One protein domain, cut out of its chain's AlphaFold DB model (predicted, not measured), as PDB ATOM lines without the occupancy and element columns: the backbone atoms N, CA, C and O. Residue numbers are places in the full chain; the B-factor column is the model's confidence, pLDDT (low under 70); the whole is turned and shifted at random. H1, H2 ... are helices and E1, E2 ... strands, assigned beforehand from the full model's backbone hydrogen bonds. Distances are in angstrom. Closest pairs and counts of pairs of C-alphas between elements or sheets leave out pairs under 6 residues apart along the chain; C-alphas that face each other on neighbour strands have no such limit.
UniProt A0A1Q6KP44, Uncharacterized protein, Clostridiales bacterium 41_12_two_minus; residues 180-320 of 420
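This is residues 180 to 320 of the 420 residues of an uncharacterized protein of Clostridiales bacterium 41_12_two_minus (UniProt A0A1Q6KP44). A small head of five short strands, E1 to E5, curled like part of a barrel, sits at one end of a long, strongly twisted ribbon of five strands, E6 to E10. At the ribbon's far end E9 bends, and the hairpin of E9 and E10 turns off its length; the one short helix, H1, grazes the ribbon near the head. The printed part has 141 residues, with one named helix and then ten named strands along the chain, and the class is mostly strand. The head's sheet, order E3 E2 E1 E5 E4, is mixed, and the ribbon, order E6 E7 E8 E9 E10, is antiparallel throughout. The whole is loose, with a radius of gyration of the C-alphas of 19.7 A, and elongated, spanning 61 by 33 by 22 A.

H1, residues 180 to 186, is on the sheet that begins with E6, residues 251 to 259, but only grazes it, with residues 180 to 184; the closest C-alphas of the two are those of Tyr 183 and Phe 253, 7.4 A apart. In H1 every O i to N i+4 pair is within hydrogen-bond range. E1, residues 193 to 196, E2, residues 203 to 206, and E3, residues 211 to 214, form a meander, each strand the antiparallel neighbour of the one before, with N 205 and O 195 at 2.8 A and N 213 and O 204 at 2.7 A. E5, residues 233 to 238, is parallel to E1 at 31 degrees, with N 237 and O 194 at 2.8 A, and forms a hairpin with E4, residues 224 to 226, with N 234 and O 225 at 2.8 A. E7, residues 262 to 276, forms a hairpin with E6, with N 253 and O 268 at 2.8 A, and another with E8, residues 282 to 297, with N 273 and O 285 at 2.8 A. The closest C-alphas of E2 and E8 are those of Tyr 205 and Asn 282, 6.1 A apart. E9, residues 300 to 309, is antiparallel to E8, with N 304 and O 293 at 2.8 A. E10, residues 313 to 319, completes this second meander, with N 305 and O 317 at 2.9 A.

H1 begins at C-alpha 180, (90.709, 190.697, 83.672). E6 measures 24.8 A from first to last C-alpha, E7 44.5 A, E8 44.9 A and E9 23.0 A, with a bend of 75 degrees at residue 306. E10 ends at C-alpha 319, (74.089, 204.764, 97.878).

The C-alphas of Gly 200 and Asn 299, the two farthest apart, are 62.5 A apart. The printed part has no cut. The link from E5 to E6, residues 239 to 250, is long. Mean pLDDT of the printed part is 91.6; residues 278 to 281 are under 70.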
ATOM      1  N   ARG A 180      89.939 189.683  84.400       95.62
ATOM      2  CA  ARG A 180      90.709 190.697  83.672       95.62
ATOM      3  C   ARG A 180      91.090 190.243  82.271       95.62
ATOM      4  O   ARG A 180      90.756 190.899  81.289       95.62
ATOM      5  N   ASP A 181      91.716 189.075  82.190       95.50
ATOM      6  CA  ASP A 181      92.069 188.425  80.928       95.50
ATOM      7  C   ASP A 181      90.853 188.299  79.993       95.50
ATOM      8  O   ASP A 181      90.912 188.662  78.815       95.50
ATOM      9  N   TRP A 182      89.709 187.868  80.531       95.62
ATOM     10  CA  TRP A 182      88.490 187.712  79.749       95.62
ATOM     11  C   TRP A 182      88.012 189.024  79.122       95.62
ATOM     12  O   TRP A 182      87.739 189.029  77.917       95.62
ATOM     13  N   TYR A 183      87.909 190.125  79.878       94.06
ATOM     14  CA  TYR A 183      87.411 191.376  79.298       94.06
ATOM     15  C   TYR A 183      88.441 192.003  78.347       94.06
ATOM     16  O   TYR A 183      88.055 192.649  77.374       94.06
ATOM     17  N   GLN A 184      89.743 191.797  78.558       95.19
ATOM     18  CA  GLN A 184      90.763 192.311  77.640       95.19
ATOM     19  C   GLN A 184      90.663 191.647  76.258       95.19
ATOM     20  O   GLN A 184      90.781 192.330  75.240       95.19
ATOM     21  N   HIS A 185      90.349 190.348  76.215       94.19
ATOM     22  CA  HIS A 185      90.194 189.597  74.967       94.19
ATOM     23  C   HIS A 185      88.791 189.708  74.347       94.19
ATOM     24  O   HIS A 185      88.654 189.588  73.126       94.19
ATOM     25  N   ASN A 186      87.741 189.909  75.157       90.81
ATOM     26  CA  ASN A 186      86.334 189.819  74.723       90.81
ATOM     27  C   ASN A 186      85.495 191.069  74.970       90.81
ATOM     28  O   ASN A 186      84.489 191.284  74.302       90.81
ATOM     29  N   GLY A 187      85.884 191.920  75.909       87.88
ATOM     30  CA  GLY A 187      85.085 193.066  76.326       87.88
ATOM     31  C   GLY A 187      84.914 194.122  75.234       87.88
ATOM     32  O   GLY A 187      83.874 194.772  75.136       87.88
ATOM     33  N   PHE A 188      85.896 194.238  74.342       90.38
ATOM     34  CA  PHE A 188      85.939 195.251  73.287       90.38
ATOM     35  C   PHE A 188      85.459 194.750  71.918       90.38
ATOM     36  O   PHE A 188      85.699 195.417  70.914       90.38
ATOM     37  N   ASP A 189      84.730 193.627  71.861       88.75
ATOM     38  CA  ASP A 189      84.136 193.158  70.601       88.75
ATOM     39  C   ASP A 189      83.243 194.245  69.974       88.75
ATOM     40  O   ASP A 189      82.556 194.987  70.684       88.75
ATOM     41  N   GLY A 190      83.336 194.384  68.647       86.69
ATOM     42  CA  GLY A 190      82.838 195.541  67.887       86.69
ATOM     43  C   GLY A 190      83.857 196.684  67.733       86.69
ATOM     44  O   GLY A 190      83.630 197.620  66.976       86.69
ATOM     45  N   SER A 191      85.004 196.623  68.415       91.31
ATOM     46  CA  SER A 191      86.083 197.623  68.329       91.31
ATOM     47  C   SER A 191      87.468 196.967  68.361       91.31
ATOM     48  O   SER A 191      88.396 197.454  69.010       91.31
ATOM     49  N   ASN A 192      87.615 195.824  67.690       94.56
ATOM     50  CA  ASN A 192      88.890 195.122  67.574       94.56
ATOM     51  C   ASN A 192      89.637 195.558  66.310       94.56
ATOM     52  O   ASN A 192      89.037 195.833  65.271       94.56
ATOM     53  N   PHE A 193      90.963 195.576  66.388       94.69
ATOM     54  CA  PHE A 193      91.834 196.007  65.306       94.69
ATOM     55  C   PHE A 193      92.932 194.982  65.059       94.69
ATOM     56  O   PHE A 193      93.350 194.251  65.963       94.69
ATOM     57  N   ILE A 194      93.430 194.969  63.828       94.94
ATOM     58  CA  ILE A 194      94.747 194.417  63.530       94.94
ATOM     59  C   ILE A 194      95.625 195.543  63.017       94.94
ATOM     60  O   ILE A 194      95.383 196.090  61.939       94.94
ATOM     61  N   TYR A 195      96.656 195.881  63.783       94.12
ATOM     62  CA  TYR A 195      97.613 196.894  63.379       94.12
ATOM     63  C   TYR A 195      98.795 196.284  62.642       94.12
ATOM     64  O   TYR A 195      99.385 195.311  63.105       94.12
ATOM     65  N   TYR A 196      99.196 196.892  61.532       91.75
ATOM     66  CA  TYR A 196     100.283 196.389  60.695       91.75
ATOM     67  C   TYR A 196     101.178 197.527  60.195       91.75
ATOM     68  O   TYR A 196     100.761 198.687  60.163       91.75
ATOM     69  N   LYS A 197     102.435 197.215  59.849       89.12
ATOM     70  CA  LYS A 197     103.463 198.229  59.543       89.12
ATOM     71  C   LYS A 197     103.116 199.060  58.298       89.12
ATOM     72  O   LYS A 197     103.281 200.275  58.320       89.12
ATOM     73  N   GLY A 198     102.593 198.425  57.248       86.12
ATOM     74  CA  GLY A 198     102.281 199.052  55.961       86.12
ATOM     75  C   GLY A 198     101.883 198.026  54.897       86.12
ATOM     76  O   GLY A 198     101.710 196.849  55.212       86.12
ATOM     77  N   ALA A 199     101.717 198.464  53.646       84.75
ATOM     78  CA  ALA A 199     101.402 197.563  52.535       84.75
ATOM     79  C   ALA A 199     102.417 196.403  52.452       84.75
ATOM     80  O   ALA A 199     103.608 196.608  52.670       84.75
ATOM     81  N   GLY A 200     101.938 195.184  52.192       84.25
ATOM     82  CA  GLY A 200     102.785 193.986  52.090       84.25
ATOM     83  C   GLY A 200     103.230 193.358  53.421       84.25
ATOM     84  O   GLY A 200     103.943 192.356  53.400       84.25
ATOM     85  N   ALA A 201     102.814 193.894  54.577       88.81
ATOM     86  CA  ALA A 201     103.145 193.304  55.876       88.81
ATOM     87  C   ALA A 201     102.650 191.849  55.994       88.81
ATOM     88  O   ALA A 201     101.491 191.552  55.724       88.81
ATOM     89  N   LYS A 202     103.528 190.950  56.459       91.94
ATOM     90  CA  LYS A 202     103.225 189.520  56.673       91.94
ATOM     91  C   LYS A 202     102.695 189.209  58.074       91.94
ATOM     92  O   LYS A 202     102.165 188.128  58.315       91.94
ATOM     93  N   THR A 203     102.799 190.166  58.993       93.12
ATOM     94  CA  THR A 203     102.331 190.049  60.377       93.12
ATOM     95  C   THR A 203     101.668 191.340  60.840       93.12
ATOM     96  O   THR A 203     102.014 192.436  60.390       93.12
ATOM     97  N   GLY A 204     100.744 191.223  61.788       92.62
ATOM     98  CA  GLY A 204     100.093 192.352  62.441       92.62
ATOM     99  C   GLY A 204      99.766 192.033  63.892       92.62
ATOM    100  O   GLY A 204      99.714 190.875  64.274       92.62
ATOM    101  N   TYR A 205      99.550 193.045  64.718       94.56
ATOM    102  CA  TYR A 205      99.169 192.875  66.116       94.56
ATOM    103  C   TYR A 205      97.648 192.915  66.254       94.56
ATOM    104  O   TYR A 205      97.027 193.913  65.882       94.56
ATOM    105  N   CYS A 206      97.046 191.846  66.775       95.25
ATOM    106  CA  CYS A 206      95.604 191.766  66.989       95.25
ATOM    107  C   CYS A 206      95.240 192.226  68.401       95.25
ATOM    108  O   CYS A 206      95.669 191.618  69.378       95.25
ATOM    109  N   THR A 207      94.372 193.233  68.514       95.38
ATOM    110  CA  THR A 207      93.954 193.783  69.816       95.38
ATOM    111  C   THR A 207      93.003 192.892  70.604       95.38
ATOM    112  O   THR A 207      92.715 193.191  71.758       95.38
ATOM    113  N   SER A 208      92.508 191.814  69.995       95.06
ATOM    114  CA  SER A 208      91.730 190.799  70.698       95.06
ATOM    115  C   SER A 208      92.570 189.592  71.103       95.06
ATOM    116  O   SER A 208      92.299 189.024  72.147       95.06
ATOM    117  N   CYS A 209      93.590 189.208  70.323       94.75
ATOM    118  CA  CYS A 209      94.530 188.154  70.732       94.75
ATOM    119  C   CYS A 209      95.636 188.666  71.668       94.75
ATOM    120  O   CYS A 209      96.365 187.852  72.223       94.75
ATOM    121  N   LEU A 210      95.824 189.990  71.729       94.50
ATOM    122  CA  LEU A 210      96.910 190.677  72.438       94.50
ATOM    123  C   LEU A 210      98.309 190.189  72.046       94.50
ATOM    124  O   LEU A 210      99.237 190.160  72.848       94.50
ATOM    125  N   LYS A 211      98.462 189.791  70.781       93.31
ATOM    126  CA  LYS A 211      99.717 189.281  70.232       93.31
ATOM    127  C   LYS A 211      99.816 189.522  68.734       93.31
ATOM    128  O   LYS A 211      98.829 189.826  68.055       93.31
ATOM    129  N   THR A 212     101.028 189.346  68.224       93.94
ATOM    130  CA  THR A 212     101.307 189.315  66.790       93.94
ATOM    131  C   THR A 212     100.683 188.072  66.154       93.94
ATOM    132  O   THR A 212     100.782 186.966  66.682       93.94
ATOM    133  N   VAL A 213     100.025 188.266  65.016       94.38
ATOM    134  CA  VAL A 213      99.318 187.254  64.231       94.38
ATOM    135  C   VAL A 213      99.744 187.334  62.759       94.38
ATOM    136  O   VAL A 213     100.114 188.415  62.281       94.38
ATOM    137  N   PRO A 214      99.693 186.216  62.017       94.19
ATOM    138  CA  PRO A 214     100.018 186.201  60.596       94.19
ATOM    139  C   PRO A 214      98.956 186.918  59.752       94.19
ATOM    140  O   PRO A 214      97.760 186.892  60.051       94.19
ATOM    141  N   LEU A 215      99.408 187.518  58.654       91.62
ATOM    142  CA  LEU A 215      98.604 188.220  57.659       91.62
ATOM    143  C   LEU A 215      98.678 187.465  56.327       91.62
ATOM    144  O   LEU A 215      99.706 187.480  55.658       91.62
ATOM    145  N   LYS A 216      97.588 186.777  55.959       82.06
ATOM    146  CA  LYS A 216      97.529 185.921  54.755       82.06
ATOM    147  C   LYS A 216      96.920 186.600  53.523       82.06
ATOM    148  O   LYS A 216      97.202 186.200  52.403       82.06
ATOM    149  N   ILE A 217      96.086 187.613  53.731       77.00
ATOM    150  CA  ILE A 217      95.386 188.361  52.673       77.00
ATOM    151  C   ILE A 217      96.052 189.733  52.538       77.00
ATOM    152  O   ILE A 217      96.681 190.187  53.484       77.00
ATOM    153  N   MET A 218      95.937 190.421  51.405       78.94
ATOM    154  CA  MET A 218      96.389 191.811  51.302       78.94
ATOM    155  C   MET A 218      95.443 192.745  52.080       78.94
ATOM    156  O   MET A 218      94.269 192.868  51.740       78.94
ATOM    157  N   GLN A 219      95.935 193.418  53.127       83.38
ATOM    158  CA  GLN A 219      95.132 194.337  53.946       83.38
ATOM    159  C   GLN A 219      95.145 195.755  53.379       83.38
ATOM    160  O   GLN A 219      96.204 196.382  53.244       83.38
ATOM    161  N   ARG A 220      93.958 196.328  53.174       89.44
ATOM    162  CA  ARG A 220      93.798 197.776  52.988       89.44
ATOM    163  C   ARG A 220      93.524 198.449  54.334       89.44
ATOM    164  O   ARG A 220      92.916 197.867  55.230       89.44
ATOM    165  N   HIS A 221      93.985 199.688  54.489       91.62
ATOM    166  CA  HIS A 221      93.689 200.473  55.687       91.62
ATOM    167  C   HIS A 221      92.174 200.681  55.815       91.62
ATOM    168  O   HIS A 221      91.528 201.003  54.822       91.62
ATOM    169  N   ASN A 222      91.641 200.500  57.023       94.06
ATOM    170  CA  ASN A 222      90.216 200.521  57.372       94.06
ATOM    171  C   ASN A 222      89.373 199.402  56.743       94.06
ATOM    172  O   ASN A 222      88.153 199.416  56.860       94.06
ATOM    173  N   MET A 223      90.008 198.397  56.138       94.38
ATOM    174  CA  MET A 223      89.306 197.202  55.685       94.38
ATOM    175  C   MET A 223      88.785 196.414  56.891       94.38
ATOM    176  O   MET A 223      89.521 196.192  57.856       94.38
ATOM    177  N   GLN A 224      87.535 195.962  56.823       95.62
ATOM    178  CA  GLN A 224      86.986 195.001  57.776       95.62
ATOM    179  C   GLN A 224      87.398 193.576  57.399       95.62
ATOM    180  O   GLN A 224      87.561 193.240  56.227       95.62
ATOM    181  N   GLY A 225      87.557 192.714  58.394       93.50
ATOM    182  CA  GLY A 225      87.792 191.296  58.169       93.50
ATOM    183  C   GLY A 225      87.747 190.502  59.461       93.50
ATOM    184  O   GLY A 225      87.253 190.978  60.481       93.50
ATOM    185  N   LYS A 226      88.281 189.282  59.425       94.81
ATOM    186  CA  LYS A 226      88.409 188.416  60.600       94.81
ATOM    187  C   LYS A 226      89.874 188.158  60.916       94.81
ATOM    188  O   LYS A 226      90.688 187.968  60.010       94.81
ATOM    189  N   CYS A 227      90.211 188.138  62.202       94.62
ATOM    190  CA  CYS A 227      91.516 187.661  62.643       94.62
ATOM    191  C   CYS A 227      91.666 186.174  62.296       94.62
ATOM    192  O   CYS A 227      90.772 185.389  62.573       94.62
ATOM    193  N   GLN A 228      92.808 185.764  61.753       91.81
ATOM    194  CA  GLN A 228      93.042 184.359  61.389       91.81
ATOM    195  C   GLN A 228      93.321 183.447  62.594       91.81
ATOM    196  O   GLN A 228      93.383 182.236  62.431       91.81
ATOM    197  N   VAL A 229      93.526 184.027  63.782       94.75
ATOM    198  CA  VAL A 229      93.820 183.288  65.021       94.75
ATOM    199  C   VAL A 229      92.592 183.213  65.924       94.75
ATOM    200  O   VAL A 229      92.233 182.129  66.360       94.75
ATOM    201  N   CYS A 230      91.934 184.342  66.213       94.88
ATOM    202  CA  CYS A 230      90.744 184.352  67.078       94.88
ATOM    203  C   CYS A 230      89.411 184.450  66.325       94.88
ATOM    204  O   CYS A 230      88.368 184.495  66.970       94.88
ATOM    205  N   HIS A 231      89.423 184.557  64.992       94.19
ATOM    206  CA  HIS A 231      88.238 184.653  64.117       94.19
ATOM    207  C   HIS A 231      87.282 185.825  64.378       94.19
ATOM    208  O   HIS A 231      86.295 185.993  63.657       94.19
ATOM    209  N   LYS A 232      87.600 186.695  65.338       95.00
ATOM    210  CA  LYS A 232      86.820 187.892  65.635       95.00
ATOM    211  C   LYS A 232      86.896 188.900  64.507       95.00
ATOM    212  O   LYS A 232      87.925 189.027  63.838       95.00
ATOM    213  N   LEU A 233      85.799 189.636  64.346       95.81
ATOM    214  CA  LEU A 233      85.729 190.783  63.454       95.81
ATOM    215  C   LEU A 233      86.738 191.841  63.900       95.81
ATOM    216  O   LEU A 233      86.824 192.162  65.086       95.81
ATOM    217  N   VAL A 234      87.507 192.350  62.944       95.19
ATOM    218  CA  VAL A 234      88.568 193.335  63.145       95.19
ATOM    219  C   VAL A 234      88.556 194.367  62.026       95.19
ATOM    220  O   VAL A 234      88.192 194.060  60.891       95.19
ATOM    221  N   THR A 235      89.050 195.562  62.330       95.50
ATOM    222  CA  THR A 235      89.407 196.566  61.324       95.50
ATOM    223  C   THR A 235      90.928 196.626  61.172       95.50
ATOM    224  O   THR A 235      91.665 196.740  62.154       95.50
ATOM    225  N   TYR A 236      91.426 196.538  59.941       94.31
ATOM    226  CA  TYR A 236      92.858 196.586  59.646       94.31
ATOM    227  C   TYR A 236      93.382 198.025  59.655       94.31
ATOM    228  O   TYR A 236      92.960 198.867  58.864       94.31
ATOM    229  N   ILE A 237      94.363 198.316  60.509       93.81
ATOM    230  CA  ILE A 237      94.919 199.662  60.679       93.81
ATOM    231  C   ILE A 237      96.408 199.685  60.318       93.81
ATOM    232  O   ILE A 237      97.265 199.194  61.052       93.81
ATOM    233  N   SER A 238      96.732 200.310  59.185       91.94
ATOM    234  CA  SER A 238      98.117 200.575  58.791       91.94
ATOM    235  C   SER A 238      98.734 201.660  59.674       91.94
ATOM    236  O   SER A 238      98.239 202.788  59.703       91.94
ATOM    237  N   ARG A 239      99.856 201.360  60.338       89.69
ATOM    238  CA  ARG A 239     100.633 202.342  61.113       89.69
ATOM    239  C   ARG A 239     101.481 203.280  60.255       89.69
ATOM    240  O   ARG A 239     101.903 204.316  60.762       89.69
ATOM    241  N   ALA A 240     101.654 202.987  58.965       88.12
ATOM    242  CA  ALA A 240     102.168 203.968  58.010       88.12
ATOM    243  C   ALA A 240     101.182 205.137  57.817       88.12
ATOM    244  O   ALA A 240     101.613 206.282  57.694       88.12
ATOM    245  N   LYS A 241      99.867 204.858  57.850       88.50
ATOM    246  CA  LYS A 241      98.802 205.864  57.687       88.50
ATOM    247  C   LYS A 241      98.305 206.442  59.016       88.50
ATOM    248  O   LYS A 241      98.106 207.645  59.127       88.50
ATOM    249  N   LYS A 242      98.120 205.607  60.043       87.50
ATOM    250  CA  LYS A 242      97.586 206.017  61.351       87.50
ATOM    251  C   LYS A 242      98.675 206.020  62.424       87.50
ATOM    252  O   LYS A 242      98.941 204.999  63.063       87.50
ATOM    253  N   ARG A 243      99.287 207.191  62.622       83.75
ATOM    254  CA  ARG A 243     100.394 207.394  63.576       83.75
ATOM    255  C   ARG A 243      99.932 207.647  65.013       83.75
ATOM    256  O   ARG A 243     100.633 207.242  65.931       83.75
ATOM    257  N   ASN A 244      98.757 208.249  65.191       89.12
ATOM    258  CA  ASN A 244      98.210 208.570  66.511       89.12
ATOM    259  C   ASN A 244      97.667 207.327  67.226       89.12
ATOM    260  O   ASN A 244      97.238 206.357  66.585       89.12
ATOM    261  N   ASP A 245      97.618 207.404  68.552       91.38
ATOM    262  CA  ASP A 245      96.961 206.412  69.397       91.38
ATOM    263  C   ASP A 245      95.464 206.324  69.081       91.38
ATOM    264  O   ASP A 245      94.823 207.310  68.703       91.38
ATOM    265  N   ILE A 246      94.898 205.129  69.245       91.44
ATOM    266  CA  ILE A 246      93.457 204.908  69.111       91.44
ATOM    267  C   ILE A 246      92.896 204.571  70.485       91.44
ATOM    268  O   ILE A 246      93.293 203.586  71.102       91.44
ATOM    269  N   ARG A 247      91.961 205.394  70.960       92.81
ATOM    270  CA  ARG A 247      91.249 205.176  72.219       92.81
ATOM    271  C   ARG A 247      89.886 204.569  71.924       92.81
ATOM    272  O   ARG A 247      89.120 205.111  71.133       92.81
ATOM    273  N   THR A 248      89.592 203.448  72.564       88.75
ATOM    274  CA  THR A 248      88.248 202.860  72.567       88.75
ATOM    275  C   THR A 248      87.425 203.460  73.705       88.75
ATOM    276  O   THR A 248      87.972 203.819  74.751       88.75
ATOM    277  N   ARG A 249      86.108 203.593  73.505       87.44
ATOM    278  CA  ARG A 249      85.193 204.057  74.556       87.44
ATOM    279  C   ARG A 249      85.227 203.083  75.738       87.44
ATOM    280  O   ARG A 249      85.333 201.873  75.534       87.44
ATOM    281  N   GLY A 250      85.125 203.621  76.954       90.50
ATOM    282  CA  GLY A 250      84.977 202.810  78.160       90.50
ATOM    283  C   GLY A 250      83.735 201.925  78.070       90.50
ATOM    284  O   GLY A 250      82.689 202.374  77.601       90.50
ATOM    285  N   LYS A 251      83.868 200.669  78.490       92.62
ATOM    286  CA  LYS A 251      82.781 199.686  78.535       92.62
ATOM    287  C   LYS A 251      82.609 199.158  79.953       92.62
ATOM    288  O   LYS A 251      83.588 199.063  80.695       92.62
ATOM    289  N   ALA A 252      81.370 198.827  80.307       93.50
ATOM    290  CA  ALA A 252      81.023 198.263  81.600       93.50
ATOM    291  C   ALA A 252      81.151 196.731  81.594       93.50
ATOM    292  O   ALA A 252      80.710 196.047  80.666       93.50
ATOM    293  N   PHE A 253      81.752 196.199  82.652       93.81
ATOM    294  CA  PHE A 253      81.956 194.774  82.880       93.81
ATOM    295  C   PHE A 253      81.531 194.426  84.296       93.81
ATOM    296  O   PHE A 253      81.842 195.159  85.231       93.81
ATOM    297  N   THR A 254      80.877 193.285  84.465       94.88
ATOM    298  CA  THR A 254      80.388 192.848  85.772       94.88
ATOM    299  C   THR A 254      80.909 191.463  86.103       94.88
ATOM    300  O   THR A 254      80.943 190.580  85.246       94.88
ATOM    301  N   CYS A 255      81.302 191.247  87.353       95.25
ATOM    302  CA  CYS A 255      81.563 189.916  87.882       95.25
ATOM    303  C   CYS A 255      80.782 189.688  89.174       95.25
ATOM    304  O   CYS A 255      80.439 190.630  89.887       95.25
ATOM    305  N   ILE A 256      80.478 188.420  89.447       95.31
ATOM    306  CA  ILE A 256      79.733 188.007  90.635       95.31
ATOM    307  C   ILE A 256      80.569 186.981  91.384       95.31
ATOM    308  O   ILE A 256      81.167 186.089  90.776       95.31
ATOM    309  N   GLN A 257      80.643 187.123  92.701       94.81
ATOM    310  CA  GLN A 257      81.393 186.249  93.598       94.81
ATOM    311  C   GLN A 257      80.509 185.843  94.776       94.81
ATOM    312  O   GLN A 257      79.580 186.562  95.142       94.81
ATOM    313  N   ARG A 258      80.819 184.705  95.403       93.12
ATOM    314  CA  ARG A 258      80.315 184.431  96.753       93.12
ATOM    315  C   ARG A 258      80.976 185.401  97.721       93.12
ATOM    316  O   ARG A 258      82.175 185.656  97.610       93.12
ATOM    317  N   TYR A 259      80.203 185.917  98.662       92.44
ATOM    318  CA  TYR A 259      80.695 186.829  99.680       92.44
ATOM    319  C   TYR A 259      79.951 186.574 100.984       92.44
ATOM    320  O   TYR A 259      78.754 186.838 101.078       92.44
ATOM    321  N   LYS A 260      80.679 186.066 101.987       89.81
ATOM    322  CA  LYS A 260      80.115 185.636 103.274       89.81
ATOM    323  C   LYS A 260      78.940 184.666 103.051       89.81
ATOM    324  O   LYS A 260      79.104 183.652 102.379       89.81
ATOM    325  N   ASP A 261      77.781 185.001 103.598       89.69
ATOM    326  CA  ASP A 261      76.501 184.300 103.531       89.69
ATOM    327  C   ASP A 261      75.687 184.599 102.257       89.69
ATOM    328  O   ASP A 261      74.589 184.076 102.086       89.69
ATOM    329  N   GLY A 262      76.211 185.418 101.343       93.00
ATOM    330  CA  GLY A 262      75.506 185.843 100.139       93.00
ATOM    331  C   GLY A 262      76.407 185.987  98.915       93.00
ATOM    332  O   GLY A 262      77.356 185.226  98.692       93.00
ATOM    333  N   LEU A 263      76.077 186.974  98.090       95.19
ATOM    334  CA  LEU A 263      76.759 187.291  96.842       95.19
ATOM    335  C   LEU A 263      77.281 188.725  96.864       95.19
ATOM    336  O   LEU A 263      76.755 189.598  97.555       95.19
ATOM    337  N   ILE A 264      78.297 188.974  96.047       95.81
ATOM    338  CA  ILE A 264      78.698 190.322  95.668       95.81
ATOM    339  C   ILE A 264      78.734 190.437  94.148       95.81
ATOM    340  O   ILE A 264      79.400 189.645  93.479       95.81
ATOM    341  N   GLN A 265      78.034 191.432  93.614       95.81
ATOM    342  CA  GLN A 265      78.168 191.887  92.234       95.81
ATOM    343  C   GLN A 265      79.084 193.106  92.197       95.81
ATOM    344  O   GLN A 265      78.928 194.037  92.986       95.81
ATOM    345  N   ARG A 266      80.048 193.109  91.279       96.06
ATOM    346  CA  ARG A 266      81.054 194.166  91.143       96.06
ATOM    347  C   ARG A 266      81.058 194.674  89.714       96.06
ATOM    348  O   ARG A 266      81.210 193.874  88.790       96.06
ATOM    349  N   ARG A 267      80.916 195.989  89.534       95.56
ATOM    350  CA  ARG A 267      80.928 196.646  88.220       95.56
ATOM    351  C   ARG A 267      82.214 197.416  88.008       95.56
ATOM    352  O   ARG A 267      82.534 198.341  88.754       95.56
ATOM    353  N   PHE A 268      82.870 197.107  86.905       95.56
ATOM    354  CA  PHE A 268      84.075 197.749  86.416       95.56
ATOM    355  C   PHE A 268      83.761 198.539  85.153       95.56
ATOM    356  O   PHE A 268      82.975 198.097  84.318       95.56
ATOM    357  N   VAL A 269      84.411 199.683  84.985       94.69
ATOM    358  CA  VAL A 269      84.521 200.354  83.691       94.69
ATOM    359  C   VAL A 269      85.964 200.222  83.248       94.69
ATOM    360  O   VAL A 269      86.872 200.586  83.993       94.69
ATOM    361  N   ALA A 270      86.184 199.691  82.050       95.19
ATOM    362  CA  ALA A 270      87.520 199.593  81.484       95.19
ATOM    363  C   ALA A 270      87.564 200.135  80.057       95.19
ATOM    364  O   ALA A 270      86.600 200.037  79.293       95.19
ATOM    365  N   GLY A 271      88.708 200.708  79.699       94.31
ATOM    366  CA  GLY A 271      88.988 201.222  78.366       94.31
ATOM    367  C   GLY A 271      90.331 200.731  77.848       94.31
ATOM    368  O   GLY A 271      91.202 200.313  78.614       94.31
ATOM    369  N   ARG A 272      90.496 200.783  76.526       94.69
ATOM    370  CA  ARG A 272      91.722 200.373  75.834       94.69
ATOM    371  C   ARG A 272      92.263 201.511  74.979       94.69
ATOM    372  O   ARG A 272      91.518 202.091  74.184       94.69
ATOM    373  N   THR A 273      93.554 201.778  75.116       94.56
ATOM    374  CA  THR A 273      94.328 202.686  74.270       94.56
ATOM    375  C   THR A 273      95.368 201.880  73.509       94.56
ATOM    376  O   THR A 273      96.251 201.267  74.104       94.56
ATOM    377  N   ASP A 274      95.268 201.892  72.188       93.12
ATOM    378  CA  ASP A 274      96.174 201.176  71.304       93.12
ATOM    379  C   ASP A 274      97.320 202.102  70.882       93.12
ATOM    380  O   ASP A 274      97.146 202.990  70.034       93.12
ATOM    381  N   VAL A 275      98.492 201.881  71.471       90.56
ATOM    382  CA  VAL A 275      99.677 202.726  71.301       90.56
ATOM    383  C   VAL A 275     100.691 202.090  70.364       90.56
ATOM    384  O   VAL A 275     100.780 200.864  70.237       90.56
ATOM    385  N   ARG A 276     101.501 202.929  69.718       84.00
ATOM    386  CA  ARG A 276     102.702 202.467  69.018       84.00
ATOM    387  C   ARG A 276     103.882 202.497  69.990       84.00
ATOM    388  O   ARG A 276     104.286 203.569  70.427       84.00
ATOM    389  N   SER A 277     104.436 201.332  70.313       72.12
ATOM    390  CA  SER A 277     105.639 201.238  71.148       72.12
ATOM    391  C   SER A 277     106.874 201.801  70.435       72.12
ATOM    392  O   SER A 277     106.903 201.946  69.208       72.12
ATOM    393  N   THR A 278     107.934 202.047  71.205       63.97
ATOM    394  CA  THR A 278     109.253 202.484  70.713       63.97
ATOM    395  C   THR A 278     109.891 201.488  69.742       63.97
ATOM    396  O   THR A 278     110.627 201.887  68.846       63.97
ATOM    397  N   LYS A 279     109.544 200.197  69.841       61.53
ATOM    398  CA  LYS A 279     109.984 199.130  68.924       61.53
ATOM    399  C   LYS A 279     109.135 199.034  67.647       61.53
ATOM    400  O   LYS A 279     109.224 198.049  66.921       61.53
ATOM    401  N   ASN A 280     108.274 200.020  67.372       64.75
ATOM    402  CA  ASN A 280     107.308 200.018  66.263       64.75
ATOM    403  C   ASN A 280     106.313 198.836  66.272       64.75
ATOM    404  O   ASN A 280     105.649 198.569  65.267       64.75
ATOM    405  N   VAL A 281     106.162 198.163  67.414       68.12
ATOM    406  CA  VAL A 281     105.133 197.142  67.659       68.12
ATOM    407  C   VAL A 281     103.921 197.816  68.298       68.12
ATOM    408  O   VAL A 281     104.077 198.762  69.072       68.12
ATOM    409  N   ASN A 282     102.709 197.374  67.969       84.75
ATOM    410  CA  ASN A 282     101.521 197.878  68.657       84.75
ATOM    411  C   ASN A 282     101.311 197.191  69.987       84.75
ATOM    412  O   ASN A 282     101.544 195.995  70.109       84.75
ATOM    413  N   GLU A 283     100.810 197.961  70.938       86.88
ATOM    414  CA  GLU A 283     100.506 197.495  72.277       86.88
ATOM    415  C   GLU A 283      99.141 198.040  72.700       86.88
ATOM    416  O   GLU A 283      98.782 199.177  72.383       86.88
ATOM    417  N   CYS A 284      98.373 197.224  73.417       92.50
ATOM    418  CA  CYS A 284      97.124 197.652  74.034       92.50
ATOM    419  C   CYS A 284      97.381 198.009  75.495       92.50
ATOM    420  O   CYS A 284      97.662 197.129  76.304       92.50
ATOM    421  N   LYS A 285      97.215 199.283  75.848       93.88
ATOM    422  CA  LYS A 285      97.193 199.733  77.240       93.88
ATOM    423  C   LYS A 285      95.758 199.756  77.738       93.88
ATOM    424  O   LYS A 285      94.900 200.389  77.123       93.88
ATOM    425  N   PHE A 286      95.501 199.084  78.851       95.00
ATOM    426  CA  PHE A 286      94.183 199.038  79.477       95.00
ATOM    427  C   PHE A 286      94.179 199.864  80.757       95.00
ATOM    428  O   PHE A 286      95.134 199.807  81.529       95.00
ATOM    429  N   TRP A 287      93.090 200.583  80.991       94.75
ATOM    430  CA  TRP A 287      92.767 201.148  82.296       94.75
ATOM    431  C   TRP A 287      91.460 200.531  82.780       94.75
ATOM    432  O   TRP A 287      90.604 200.173  81.969       94.75
ATOM    433  N   GLU A 288      91.315 200.409  84.092       95.12
ATOM    434  CA  GLU A 288      90.117 199.877  84.731       95.12
ATOM    435  C   GLU A 288      89.829 200.657  86.012       95.12
ATOM    436  O   GLU A 288      90.748 201.109  86.694       95.12
ATOM    437  N   ILE A 289      88.549 200.812  86.331       94.94
ATOM    438  CA  ILE A 289      88.082 201.327  87.614       94.94
ATOM    439  C   ILE A 289      86.885 200.500  88.065       94.94
ATOM    440  O   ILE A 289      85.952 200.264  87.296       94.94
ATOM    441  N   GLU A 290      86.908 200.043  89.312       96.50
ATOM    442  CA  GLU A 290      85.722 199.480  89.948       96.50
ATOM    443  C   GLU A 290      84.823 200.637  90.391       96.50
ATOM    444  O   GLU A 290      85.261 201.522  91.116       96.50
ATOM    445  N   THR A 291      83.581 200.653  89.918       95.38
ATOM    446  CA  THR A 291      82.651 201.772  90.133       95.38
ATOM    447  C   THR A 291      81.587 201.452  91.168       95.38
ATOM    448  O   THR A 291      81.222 202.328  91.940       95.38
ATOM    449  N   HIS A 292      81.090 200.210  91.186       96.31
ATOM    450  CA  HIS A 292      79.995 199.810  92.065       96.31
ATOM    451  C   HIS A 292      80.212 198.416  92.641       96.31
ATOM    452  O   HIS A 292      80.729 197.523  91.963       96.31
ATOM    453  N   ARG A 293      79.728 198.229  93.867       96.25
ATOM    454  CA  ARG A 293      79.604 196.943  94.552       96.25
ATOM    455  C   ARG A 293      78.186 196.801  95.070       96.25
ATOM    456  O   ARG A 293      77.674 197.720  95.693       96.25
ATOM    457  N   GLN A 294      77.571 195.650  94.863       96.38
ATOM    458  CA  GLN A 294      76.272 195.321  95.429       96.38
ATOM    459  C   GLN A 294      76.414 194.025  96.205       96.38
ATOM    460  O   GLN A 294      76.752 192.986  95.641       96.38
ATOM    461  N   ILE A 295      76.187 194.112  97.508       96.00
ATOM    462  CA  ILE A 295      76.153 192.964  98.404       96.00
ATOM    463  C   ILE A 295      74.703 192.504  98.470       96.00
ATOM    464  O   ILE A 295      73.818 193.296  98.799       96.00
ATOM    465  N   VAL A 296      74.477 191.236  98.139       94.62
ATOM    466  CA  VAL A 296      73.153 190.618  98.070       94.62
ATOM    467  C   VAL A 296      73.091 189.471  99.064       94.62
ATOM    468  O   VAL A 296      73.832 188.494  98.953       94.62
ATOM    469  N   ARG A 297      72.185 189.593 100.026       92.50
ATOM    470  CA  ARG A 297      71.810 188.573 101.007       92.50
ATOM    471  C   ARG A 297      70.309 188.334 100.928       92.50
ATOM    472  O   ARG A 297      69.591 189.102 100.296       92.50
ATOM    473  N   GLU A 298      69.826 187.293 101.598       85.06
ATOM    474  CA  GLU A 298      68.434 186.832 101.492       85.06
ATOM    475  C   GLU A 298      67.380 187.937 101.693       85.06
ATOM    476  O   GLU A 298      66.384 187.968 100.969       85.06
ATOM    477  N   ASN A 299      67.619 188.859 102.628       85.19
ATOM    478  CA  ASN A 299      66.692 189.944 102.974       85.19
ATOM    479  C   ASN A 299      67.342 191.337 102.914       85.19
ATOM    480  O   ASN A 299      66.789 192.305 103.427       85.19
ATOM    481  N   GLU A 300      68.533 191.453 102.324       91.00
ATOM    482  CA  GLU A 300      69.293 192.703 102.312       91.00
ATOM    483  C   GLU A 300      70.042 192.865 100.988       91.00
ATOM    484  O   GLU A 300      70.852 192.021 100.608       91.00
ATOM    485  N   ILE A 301      69.805 193.991 100.318       94.38
ATOM    486  CA  ILE A 301      70.601 194.441  99.178       94.38
ATOM    487  C   ILE A 301      71.202 195.788  99.553       94.38
ATOM    488  O   ILE A 301      70.478 196.725  99.885       94.38
ATOM    489  N   LYS A 302      72.531 195.882  99.507       95.31
ATOM    490  CA  LYS A 302      73.263 197.128  99.749       95.31
ATOM    491  C   LYS A 302      74.180 197.432  98.585       95.31
ATOM    492  O   LYS A 302      75.047 196.622  98.258       95.31
ATOM    493  N   THR A 303      74.019 198.619  98.016       96.25
ATOM    494  CA  THR A 303      74.841 199.101  96.905       96.25
ATOM    495  C   THR A 303      75.798 200.181  97.388       96.25
ATOM    496  O   THR A 303      75.443 201.050  98.186       96.25
ATOM    497  N   TYR A 304      77.022 200.115  96.886       96.81
ATOM    498  CA  TYR A 304      78.107 201.033  97.173       96.81
ATOM    499  C   TYR A 304      78.700 201.546  95.870       96.81
ATOM    500  O   TYR A 304      78.844 200.783  94.912       96.81
ATOM    501  N   GLU A 305      79.090 202.812  95.867       96.12
ATOM    502  CA  GLU A 305      79.795 203.475  94.776       96.12
ATOM    503  C   GLU A 305      81.200 203.864  95.229       96.12
ATOM    504  O   GLU A 305      81.414 204.194  96.398       96.12
ATOM    505  N   TYR A 306      82.161 203.810  94.310       96.38
ATOM    506  CA  TYR A 306      83.498 204.343  94.536       96.38
ATOM    507  C   TYR A 306      83.613 205.744  93.938       96.38
ATOM    508  O   TYR A 306      83.522 205.918  92.723       96.38
ATOM    509  N   GLY A 307      83.847 206.744  94.785       95.75
ATOM    510  CA  GLY A 307      83.919 208.132  94.341       95.75
ATOM    511  C   GLY A 307      84.174 209.119  95.473       95.75
ATOM    512  O   GLY A 307      84.453 208.737  96.610       95.75
ATOM    513  N   GLU A 308      84.104 210.409  95.148       95.31
ATOM    514  CA  GLU A 308      84.305 211.489  96.112       95.31
ATOM    515  C   GLU A 308      83.077 211.644  97.024       95.31
ATOM    516  O   GLU A 308      82.017 212.102  96.597       95.31
ATOM    517  N   TYR A 309      83.223 211.322  98.312       94.38
ATOM    518  CA  TYR A 309      82.142 211.492  99.281       94.38
ATOM    519  C   TYR A 309      82.228 212.858  99.967       94.38
ATOM    520  O   TYR A 309      83.199 213.173 100.665       94.38
ATOM    521  N   LYS A 310      81.198 213.694  99.763       91.19
ATOM    522  CA  LYS A 310      81.042 215.028 100.375       91.19
ATOM    523  C   LYS A 310      82.273 215.943 100.243       91.19
ATOM    524  O   LYS A 310      82.452 216.818 101.081       91.19
ATOM    525  N   ARG A 311      83.118 215.795  99.216       88.88
ATOM    526  CA  ARG A 311      84.378 216.557  99.052       88.88
ATOM    527  C   ARG A 311      85.405 216.369 100.180       88.88
ATOM    528  O   ARG A 311      86.112 217.310 100.537       88.88
ATOM    529  N   ARG A 312      85.428 215.194 100.822       87.75
ATOM    530  CA  ARG A 312      86.392 214.871 101.895       87.75
ATOM    531  C   ARG A 312      87.448 213.881 101.425       87.75
ATOM    532  O   ARG A 312      88.635 214.115 101.618       87.75
ATOM    533  N   ARG A 313      87.007 212.770 100.834       89.81
ATOM    534  CA  ARG A 313      87.867 211.658 100.423       89.81
ATOM    535  C   ARG A 313      87.197 210.853  99.312       89.81
ATOM    536  O   ARG A 313      85.976 210.693  99.310       89.81
ATOM    537  N   THR A 314      88.011 210.307  98.415       94.81
ATOM    538  CA  THR A 314      87.591 209.252  97.487       94.81
ATOM    539  C   THR A 314      87.573 207.914  98.221       94.81
ATOM    540  O   THR A 314      88.606 207.470  98.725       94.81
ATOM    541  N   CYS A 315      86.401 207.297  98.335       96.06
ATOM    542  CA  CYS A 315      86.196 206.055  99.079       96.06
ATOM    543  C   CYS A 315      84.993 205.283  98.531       96.06
ATOM    544  O   CYS A 315      84.281 205.761  97.647       96.06
ATOM    545  N   TRP A 316      84.771 204.082  99.065       97.31
ATOM    546  CA  TRP A 316      83.504 203.384  98.891       97.31
ATOM    547  C   TRP A 316      82.460 203.980  99.825       97.31
ATOM    548  O   TRP A 316      82.695 204.085 101.028       97.31
ATOM    549  N   TYR A 317      81.291 204.319  99.293       96.56
ATOM    550  CA  TYR A 317      80.184 204.831 100.089       96.56
ATOM    551  C   TYR A 317      78.859 204.210  99.678       96.56
ATOM    552  O   TYR A 317      78.638 203.885  98.514       96.56
ATOM    553  N   ALA A 318      77.979 204.003 100.657       96.06
ATOM    554  CA  ALA A 318      76.658 203.445 100.401       96.06
ATOM    555  C   ALA A 318      75.782 204.460  99.657       96.06
ATOM    556  O   ALA A 318      75.754 205.643 100.009       96.06
ATOM    557  N   ILE A 319      75.031 203.975  98.673       94.38
ATOM    558  CA  ILE A 319      74.089 204.764  97.878       94.38
ATOM    559  C   ILE A 319      72.673 204.210  98.029       94.38
ATOM    560  O   ILE A 319      72.478 203.018  98.263       94.38
ATOM    561  N   ASN A 320      71.670 205.079  97.898       88.94
ATOM    562  CA  ASN A 320      70.265 204.711  98.081       88.94
ATOM    563  C   ASN A 320      69.633 204.176  96.784       88.94
ATOM    564  O   ASN A 320      68.615 204.686  96.320       88.94
TER     565      ASN A 320